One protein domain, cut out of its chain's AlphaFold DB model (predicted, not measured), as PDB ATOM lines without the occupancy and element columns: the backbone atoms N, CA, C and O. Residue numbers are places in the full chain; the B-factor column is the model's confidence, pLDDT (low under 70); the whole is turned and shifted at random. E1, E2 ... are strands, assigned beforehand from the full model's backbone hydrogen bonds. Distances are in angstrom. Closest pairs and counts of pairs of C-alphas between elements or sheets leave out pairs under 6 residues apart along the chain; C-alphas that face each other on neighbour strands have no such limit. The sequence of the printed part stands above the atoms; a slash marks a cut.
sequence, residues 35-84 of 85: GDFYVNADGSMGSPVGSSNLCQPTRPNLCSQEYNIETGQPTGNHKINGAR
ATOM      1  N   GLY A  35     202.792 183.997 216.446       89.62
ATOM      2  CA  GLY A  35     202.609 183.473 217.796       89.62
ATOM      3  C   GLY A  35     202.590 181.952 217.804       89.62
ATOM      4  O   GLY A  35     202.400 181.326 216.763       89.62
ATOM      5  N   ASP A  36     202.782 181.354 218.978       90.69
ATOM      6  CA  ASP A  36     202.707 179.904 219.146       90.69
ATOM      7  C   ASP A  36     201.259 179.463 219.395       90.69
ATOM      8  O   ASP A  36     200.603 179.884 220.352       90.69
ATOM      9  N   PHE A  37     200.759 178.569 218.545       93.06
ATOM     10  CA  PHE A  37     199.410 178.014 218.639       93.06
ATOM     11  C   PHE A  37     199.460 176.496 218.563       93.06
ATOM     12  O   PHE A  37     200.373 175.899 217.983       93.06
ATOM     13  N   TYR A  38     198.456 175.845 219.139       93.69
ATOM     14  CA  TYR A  38     198.339 174.407 218.983       93.69
ATOM     15  C   TYR A  38     198.014 174.024 217.543       93.69
ATOM     16  O   TYR A  38     197.266 174.713 216.861       93.69
ATOM     17  N   VAL A  39     198.491 172.861 217.116       92.19
ATOM     18  CA  VAL A  39     198.152 172.284 215.813       92.19
ATOM     19  C   VAL A  39     196.871 171.483 215.954       92.19
ATOM     20  O   VAL A  39     196.775 170.603 216.815       92.19
ATOM     21  N   ASN A  40     195.840 171.827 215.189       89.56
ATOM     22  CA  ASN A  40     194.611 171.037 215.118       89.56
ATOM     23  C   ASN A  40     194.839 169.753 214.300       89.56
ATOM     24  O   ASN A  40     195.824 169.623 213.577       89.56
ATOM     25  N   ALA A  41     193.921 168.788 214.392       85.00
ATOM     26  CA  ALA A  41     194.048 167.514 213.670       85.00
ATOM     27  C   ALA A  41     194.049 167.674 212.135       85.00
ATOM     28  O   ALA A  41     194.578 166.822 211.427       85.00
ATOM     29  N   ASP A  42     193.475 168.765 211.629       84.31
ATOM     30  CA  ASP A  42     193.466 169.157 210.218       84.31
ATOM     31  C   ASP A  42     194.716 169.964 209.801       84.31
ATOM     32  O   ASP A  42     194.834 170.366 208.646       84.31
ATOM     33  N   GLY A  43     195.656 170.201 210.725       82.69
ATOM     34  CA  GLY A  43     196.871 170.989 210.505       82.69
ATOM     35  C   GLY A  43     196.680 172.506 210.620       82.69
ATOM     36  O   GLY A  43     197.652 173.254 210.485       82.69
ATOM     37  N   SER A  44     195.457 172.973 210.888       87.69
ATOM     38  CA  SER A  44     195.158 174.397 211.051       87.69
ATOM     39  C   SER A  44     195.630 174.950 212.401       87.69
ATOM     40  O   SER A  44     195.916 174.205 213.346       87.69
ATOM     41  N   MET A  45     195.694 176.281 212.479       91.56
ATOM     42  CA  MET A  45     195.980 177.021 213.706       91.56
ATOM     43  C   MET A  45     194.866 176.803 214.739       91.56
ATOM     44  O   MET A  45     193.691 177.064 214.482       91.56
ATOM     45  N   GLY A  46     195.234 176.297 215.911       90.75
ATOM     46  CA  GLY A  46     194.349 176.090 217.050       90.75
ATOM     47  C   GLY A  46     194.351 177.262 218.026       90.75
ATOM     48  O   GLY A  46     194.597 178.409 217.665       90.75
ATOM     49  N   SER A  47     194.060 176.970 219.292       90.69
ATOM     50  CA  SER A  47     194.116 177.963 220.369       90.69
ATOM     51  C   SER A  47     195.563 178.396 220.666       90.69
ATOM     52  O   SER A  47     196.483 177.597 220.463       90.69
ATOM     53  N   PRO A  48     195.776 179.627 221.164       89.44
ATOM     54  CA  PRO A  48     197.105 180.110 221.525       89.44
ATOM     55  C   PRO A  48     197.708 179.298 222.673       89.44
ATOM     56  O   PRO A  48     197.022 178.920 223.631       89.44
ATOM     57  N   VAL A  49     199.011 179.048 222.580       90.19
ATOM     58  CA  VAL A  49     199.798 178.446 223.656       90.19
ATOM     59  C   VAL A  49     200.359 179.564 224.522       90.19
ATOM     60  O   VAL A  49     201.122 180.404 224.063       90.19
ATOM     61  N   GLY A  50     199.966 179.578 225.788       85.00
ATOM     62  CA  GLY A  50     200.487 180.473 226.810       85.00
ATOM     63  C   GLY A  50     201.421 179.752 227.781       85.00
ATOM     64  O   GLY A  50     201.673 178.549 227.696       85.00
ATOM     65  N   SER A  51     201.918 180.504 228.761       80.25
ATOM     66  CA  SER A  51     202.867 180.015 229.768       80.25
ATOM     67  C   SER A  51     202.288 178.963 230.725       80.25
ATOM     68  O   SER A  51     203.045 178.181 231.295       80.25
ATOM     69  N   SER A  52     200.965 178.922 230.904       81.62
ATOM     70  CA  SER A  52     200.275 177.982 231.799       81.62
ATOM     71  C   SER A  52     199.761 176.719 231.106       81.62
ATOM     72  O   SER A  52     199.394 175.763 231.783       81.62
ATOM     73  N   ASN A  53     199.739 176.694 229.773       81.31
ATOM     74  CA  ASN A  53     199.190 175.607 228.965       81.31
ATOM     75  C   ASN A  53     200.233 175.057 227.981       81.31
ATOM     76  O   ASN A  53     199.947 174.773 226.822       81.31
ATOM     77  N   LEU A  54     201.470 174.883 228.429       85.06
ATOM     78  CA  LEU A  54     202.520 174.306 227.592       85.06
ATOM     79  C   LEU A  54     202.202 172.852 227.208       85.06
ATOM     80  O   LEU A  54     201.596 172.100 227.973       85.06
ATOM     81  N   CYS A  55     202.643 172.449 226.017       88.50
ATOM     82  CA  CYS A  55     202.535 171.068 225.560       88.50
ATOM     83  C   CYS A  55     203.283 170.110 226.495       88.50
ATOM     84  O   CYS A  55     204.431 170.357 226.871       88.50
ATOM     85  N   GLN A  56     202.661 168.978 226.822       87.75
ATOM     86  CA  GLN A  56     203.319 167.914 227.576       87.75
ATOM     87  C   GLN A  56     204.327 167.181 226.678       87.75
ATOM     88  O   GLN A  56     203.987 166.881 225.532       87.75
ATOM     89  N   PRO A  57     205.550 166.876 227.156       77.88
ATOM     90  CA  PRO A  57     206.631 166.328 226.337       77.88
ATOM     91  C   PRO A  57     206.381 164.857 225.976       77.88
ATOM     92  O   PRO A  57     206.909 163.933 226.592       77.88
ATOM     93  N   THR A  58     205.600 164.654 224.924       80.88
ATOM     94  CA  THR A  58     205.233 163.344 224.380       80.88
ATOM     95  C   THR A  58     205.613 163.294 222.900       80.88
ATOM     96  O   THR A  58     205.398 164.246 222.158       80.88
ATOM     97  N   ARG A  59     206.205 162.194 222.434       80.00
ATOM     98  CA  ARG A  59     206.549 161.991 221.013       80.00
ATOM     99  C   ARG A  59     205.629 160.929 220.400       80.00
ATOM    100  O   ARG A  59     205.189 160.054 221.142       80.00
ATOM    101  N   PRO A  60     205.362 160.944 219.077       82.00
ATOM    102  CA  PRO A  60     205.952 161.796 218.032       82.00
ATOM    103  C   PRO A  60     205.071 162.973 217.570       82.00
ATOM    104  O   PRO A  60     205.437 163.651 216.613       82.00
ATOM    105  N   ASN A  61     203.918 163.203 218.196       86.25
ATOM    106  CA  ASN A  61     202.910 164.122 217.664       86.25
ATOM    107  C   ASN A  61     203.324 165.587 217.807       86.25
ATOM    108  O   ASN A  61     203.800 165.998 218.863       86.25
ATOM    109  N   LEU A  62     203.101 166.381 216.758       89.38
ATOM    110  CA  LEU A  62     203.254 167.830 216.818       89.38
ATOM    111  C   LEU A  62     202.091 168.418 217.627       89.38
ATOM    112  O   LEU A  62     200.931 168.190 217.292       89.38
ATOM    113  N   CYS A  63     202.403 169.145 218.695       92.00
ATOM    114  CA  CYS A  63     201.404 169.720 219.594       92.00
ATOM    115  C   CYS A  63     201.160 171.194 219.303       92.00
ATOM    116  O   CYS A  63     200.008 171.608 219.181       92.00
ATOM    117  N   SER A  64     202.231 171.974 219.172       93.06
ATOM    118  CA  SER A  64     202.163 173.394 218.849       93.06
ATOM    119  C   SER A  64     203.289 173.810 217.925       93.06
ATOM    120  O   SER A  64     204.309 173.126 217.801       93.06
ATOM    121  N   GLN A  65     203.081 174.934 217.259       92.44
ATOM    122  CA  GLN A  65     204.085 175.578 216.434       92.44
ATOM    123  C   GLN A  65     203.756 177.056 216.259       92.44
ATOM    124  O   GLN A  65     202.641 177.492 216.554       92.44
ATOM    125  N   GLU A  66     204.705 177.787 215.694       91.94
ATOM    126  CA  GLU A  66     204.494 179.179 215.347       91.94
ATOM    127  C   GLU A  66     203.626 179.302 214.082       91.94
ATOM    128  O   GLU A  66     203.813 178.599 213.073       91.94
ATOM    129  N   TYR A  67     202.662 180.215 214.154       91.50
ATOM    130  CA  TYR A  67     201.792 180.628 213.063       91.50
ATOM    131  C   TYR A  67     201.882 182.135 212.873       91.50
ATOM    132  O   TYR A  67     202.021 182.887 213.835       91.50
ATOM    133  N   ASN A  68     201.756 182.577 211.626       90.19
ATOM    134  CA  ASN A  68     201.523 183.979 211.325       90.19
ATOM    135  C   ASN A  68     200.053 184.308 211.637       90.19
ATOM    136  O   ASN A  68     199.149 183.684 211.079       90.19
ATOM    137  N   ILE A  69     199.824 185.264 212.539       89.00
ATOM    138  CA  ILE A  69     198.491 185.567 213.084       89.00
ATOM    139  C   ILE A  69     197.577 186.164 212.005       89.00
ATOM    140  O   ILE A  69     196.381 185.884 211.986       89.00
ATOM    141  N   GLU A  70     198.140 186.921 211.059       86.56
ATOM    142  CA  GLU A  70     197.385 187.561 209.974       86.56
ATOM    143  C   GLU A  70     196.867 186.550 208.939       86.56
ATOM    144  O   GLU A  70     195.769 186.694 208.407       86.56
ATOM    145  N   THR A  71     197.658 185.519 208.638       87.94
ATOM    146  CA  THR A  71     197.363 184.530 207.585       87.94
ATOM    147  C   THR A  71     196.839 183.203 208.131       87.94
ATOM    148  O   THR A  71     196.314 182.393 207.367       87.94
ATOM    149  N   GLY A  72     197.014 182.941 209.430       87.62
ATOM    150  CA  GLY A  72     196.752 181.646 210.059       87.62
ATOM    151  C   GLY A  72     197.650 180.523 209.533       87.62
ATOM    152  O   GLY A  72     197.346 179.345 209.732       87.62
ATOM    153  N   GLN A  73     198.732 180.864 208.822       89.88
ATOM    154  CA  GLN A  73     199.610 179.890 208.190       89.88
ATOM    155  C   GLN A  73     200.791 179.518 209.088       89.88
ATOM    156  O   GLN A  73     201.346 180.374 209.781       89.88
ATOM    157  N   PRO A  74     201.203 178.241 209.064       91.19
ATOM    158  CA  PRO A  74     202.367 177.783 209.803       91.19
ATOM    159  C   PRO A  74     203.642 178.459 209.279       91.19
ATOM    160  O   PRO A  74     203.917 178.398 208.083       91.19
ATOM    161  N   THR A  75     204.468 179.030 210.160       89.31
ATOM    162  CA  THR A  75     205.754 179.637 209.745       89.31
ATOM    163  C   THR A  75     206.836 178.586 209.495       89.31
ATOM    164  O   THR A  75     207.817 178.832 208.797       89.31
ATOM    165  N   GLY A  76     206.658 177.390 210.063       87.88
ATOM    166  CA  GLY A  76     207.644 176.314 210.033       87.88
ATOM    167  C   GLY A  76     208.639 176.344 211.196       87.88
ATOM    168  O   GLY A  76     209.411 175.390 211.323       87.88
ATOM    169  N   ASN A  77     208.572 177.354 212.068       84.31
ATOM    170  CA  ASN A  77     209.448 177.524 213.228       84.31
ATOM    171  C   ASN A  77     208.786 177.043 214.537       84.31
ATOM    172  O   ASN A  77     207.612 176.671 214.551       84.31
ATOM    173  N   HIS A  78     209.573 177.002 215.624       87.31
ATOM    174  CA  HIS A  78     209.121 176.721 217.004       87.31
ATOM    175  C   HIS A  78     208.174 175.517 217.160       87.31
ATOM    176  O   HIS A  78     207.193 175.529 217.896       87.31
ATOM    177  N   LYS A  79     208.491 174.415 216.477       89.88
ATOM    178  CA  LYS A  79     207.697 173.185 216.548       89.88
ATOM    179  C   LYS A  79     207.941 172.448 217.861       89.88
ATOM    180  O   LYS A  79     209.040 171.947 218.102       89.88
ATOM    181  N   ILE A  80     206.894 172.327 218.670       89.31
ATOM    182  CA  ILE A  80     206.900 171.586 219.928       89.31
ATOM    183  C   ILE A  80     206.111 170.292 219.730       89.31
ATOM    184  O   ILE A  80     204.899 170.298 219.496       89.31
ATOM    185  N   ASN A  81     206.800 169.160 219.863       89.56
ATOM    186  CA  ASN A  81     206.146 167.856 219.900       89.56
ATOM    187  C   ASN A  81     205.592 167.592 221.300       89.56
ATOM    188  O   ASN A  81     206.268 167.860 222.296       89.56
ATOM    189  N   GLY A  82     204.376 167.063 221.375       88.81
ATOM    190  CA  GLY A  82     203.715 166.827 222.644       88.81
ATOM    191  C   GLY A  82     202.268 166.372 222.553       88.81
ATOM    192  O   GLY A  82     201.746 166.054 221.484       88.81
ATOM    193  N   ALA A  83     201.611 166.413 223.705       84.31
ATOM    194  CA  ALA A  83     200.159 166.421 223.809       84.31
ATOM    195  C   ALA A  83     199.689 167.780 224.340       84.31
ATOM    196  O   ALA A  83     200.405 168.431 225.108       84.31
ATOM    197  N   ARG A  84     198.486 168.201 223.934       84.12
ATOM    198  CA  ARG A  84     197.812 169.327 224.590       84.12
ATOM    199  C   ARG A  84     197.553 168.942 226.062       84.12
ATOM    200  O   ARG A  84     197.226 167.775 226.286       84.12
TER     201      ARG A  84
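Overview. This is residues 35 to 84 of the 85 residues of an uncharacterized protein of Chryseobacterium sp. AG363 (UniProt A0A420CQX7). With little regular structure, this is a small, strongly twisted three-stranded sheet among long loops; residues 69 to 84 fold back along E3, tied to it by short antiparallel pairings. The printed part has 50 residues, with strands E1, E2, E3 along the chain and no named helix. The order is E2, E1, E3, antiparallel; the class is all strand, though named elements hold only 16 residues. It is compact, radius of gyration of the C-alphas 9.8 A, spanning 29 by 22 by 17 A.

Arrangement. Start at E1, residues 35 to 39, the inner strand. It makes a hairpin with E2, residues 45 to 48, where N 46 and O 38 are 2.7 A apart. Beside E3, residues 62 to 68, find N 37 and O 65 at 2.9 A.

Along the chain. Find C-alpha 35 at (202.609, 183.473, 217.796); E1 runs 12.2 A, E2 8.5 A, and E3 17.1 A to C-alpha 68 at (201.523, 183.979, 211.325).

Size, cuts and confidence. The farthest C-alphas, Arg 59 and Glu 70, are 29.3 A apart. The E2 to E3 link is long. The printed part has no cut; no printed residue is under 70 in pLDDT.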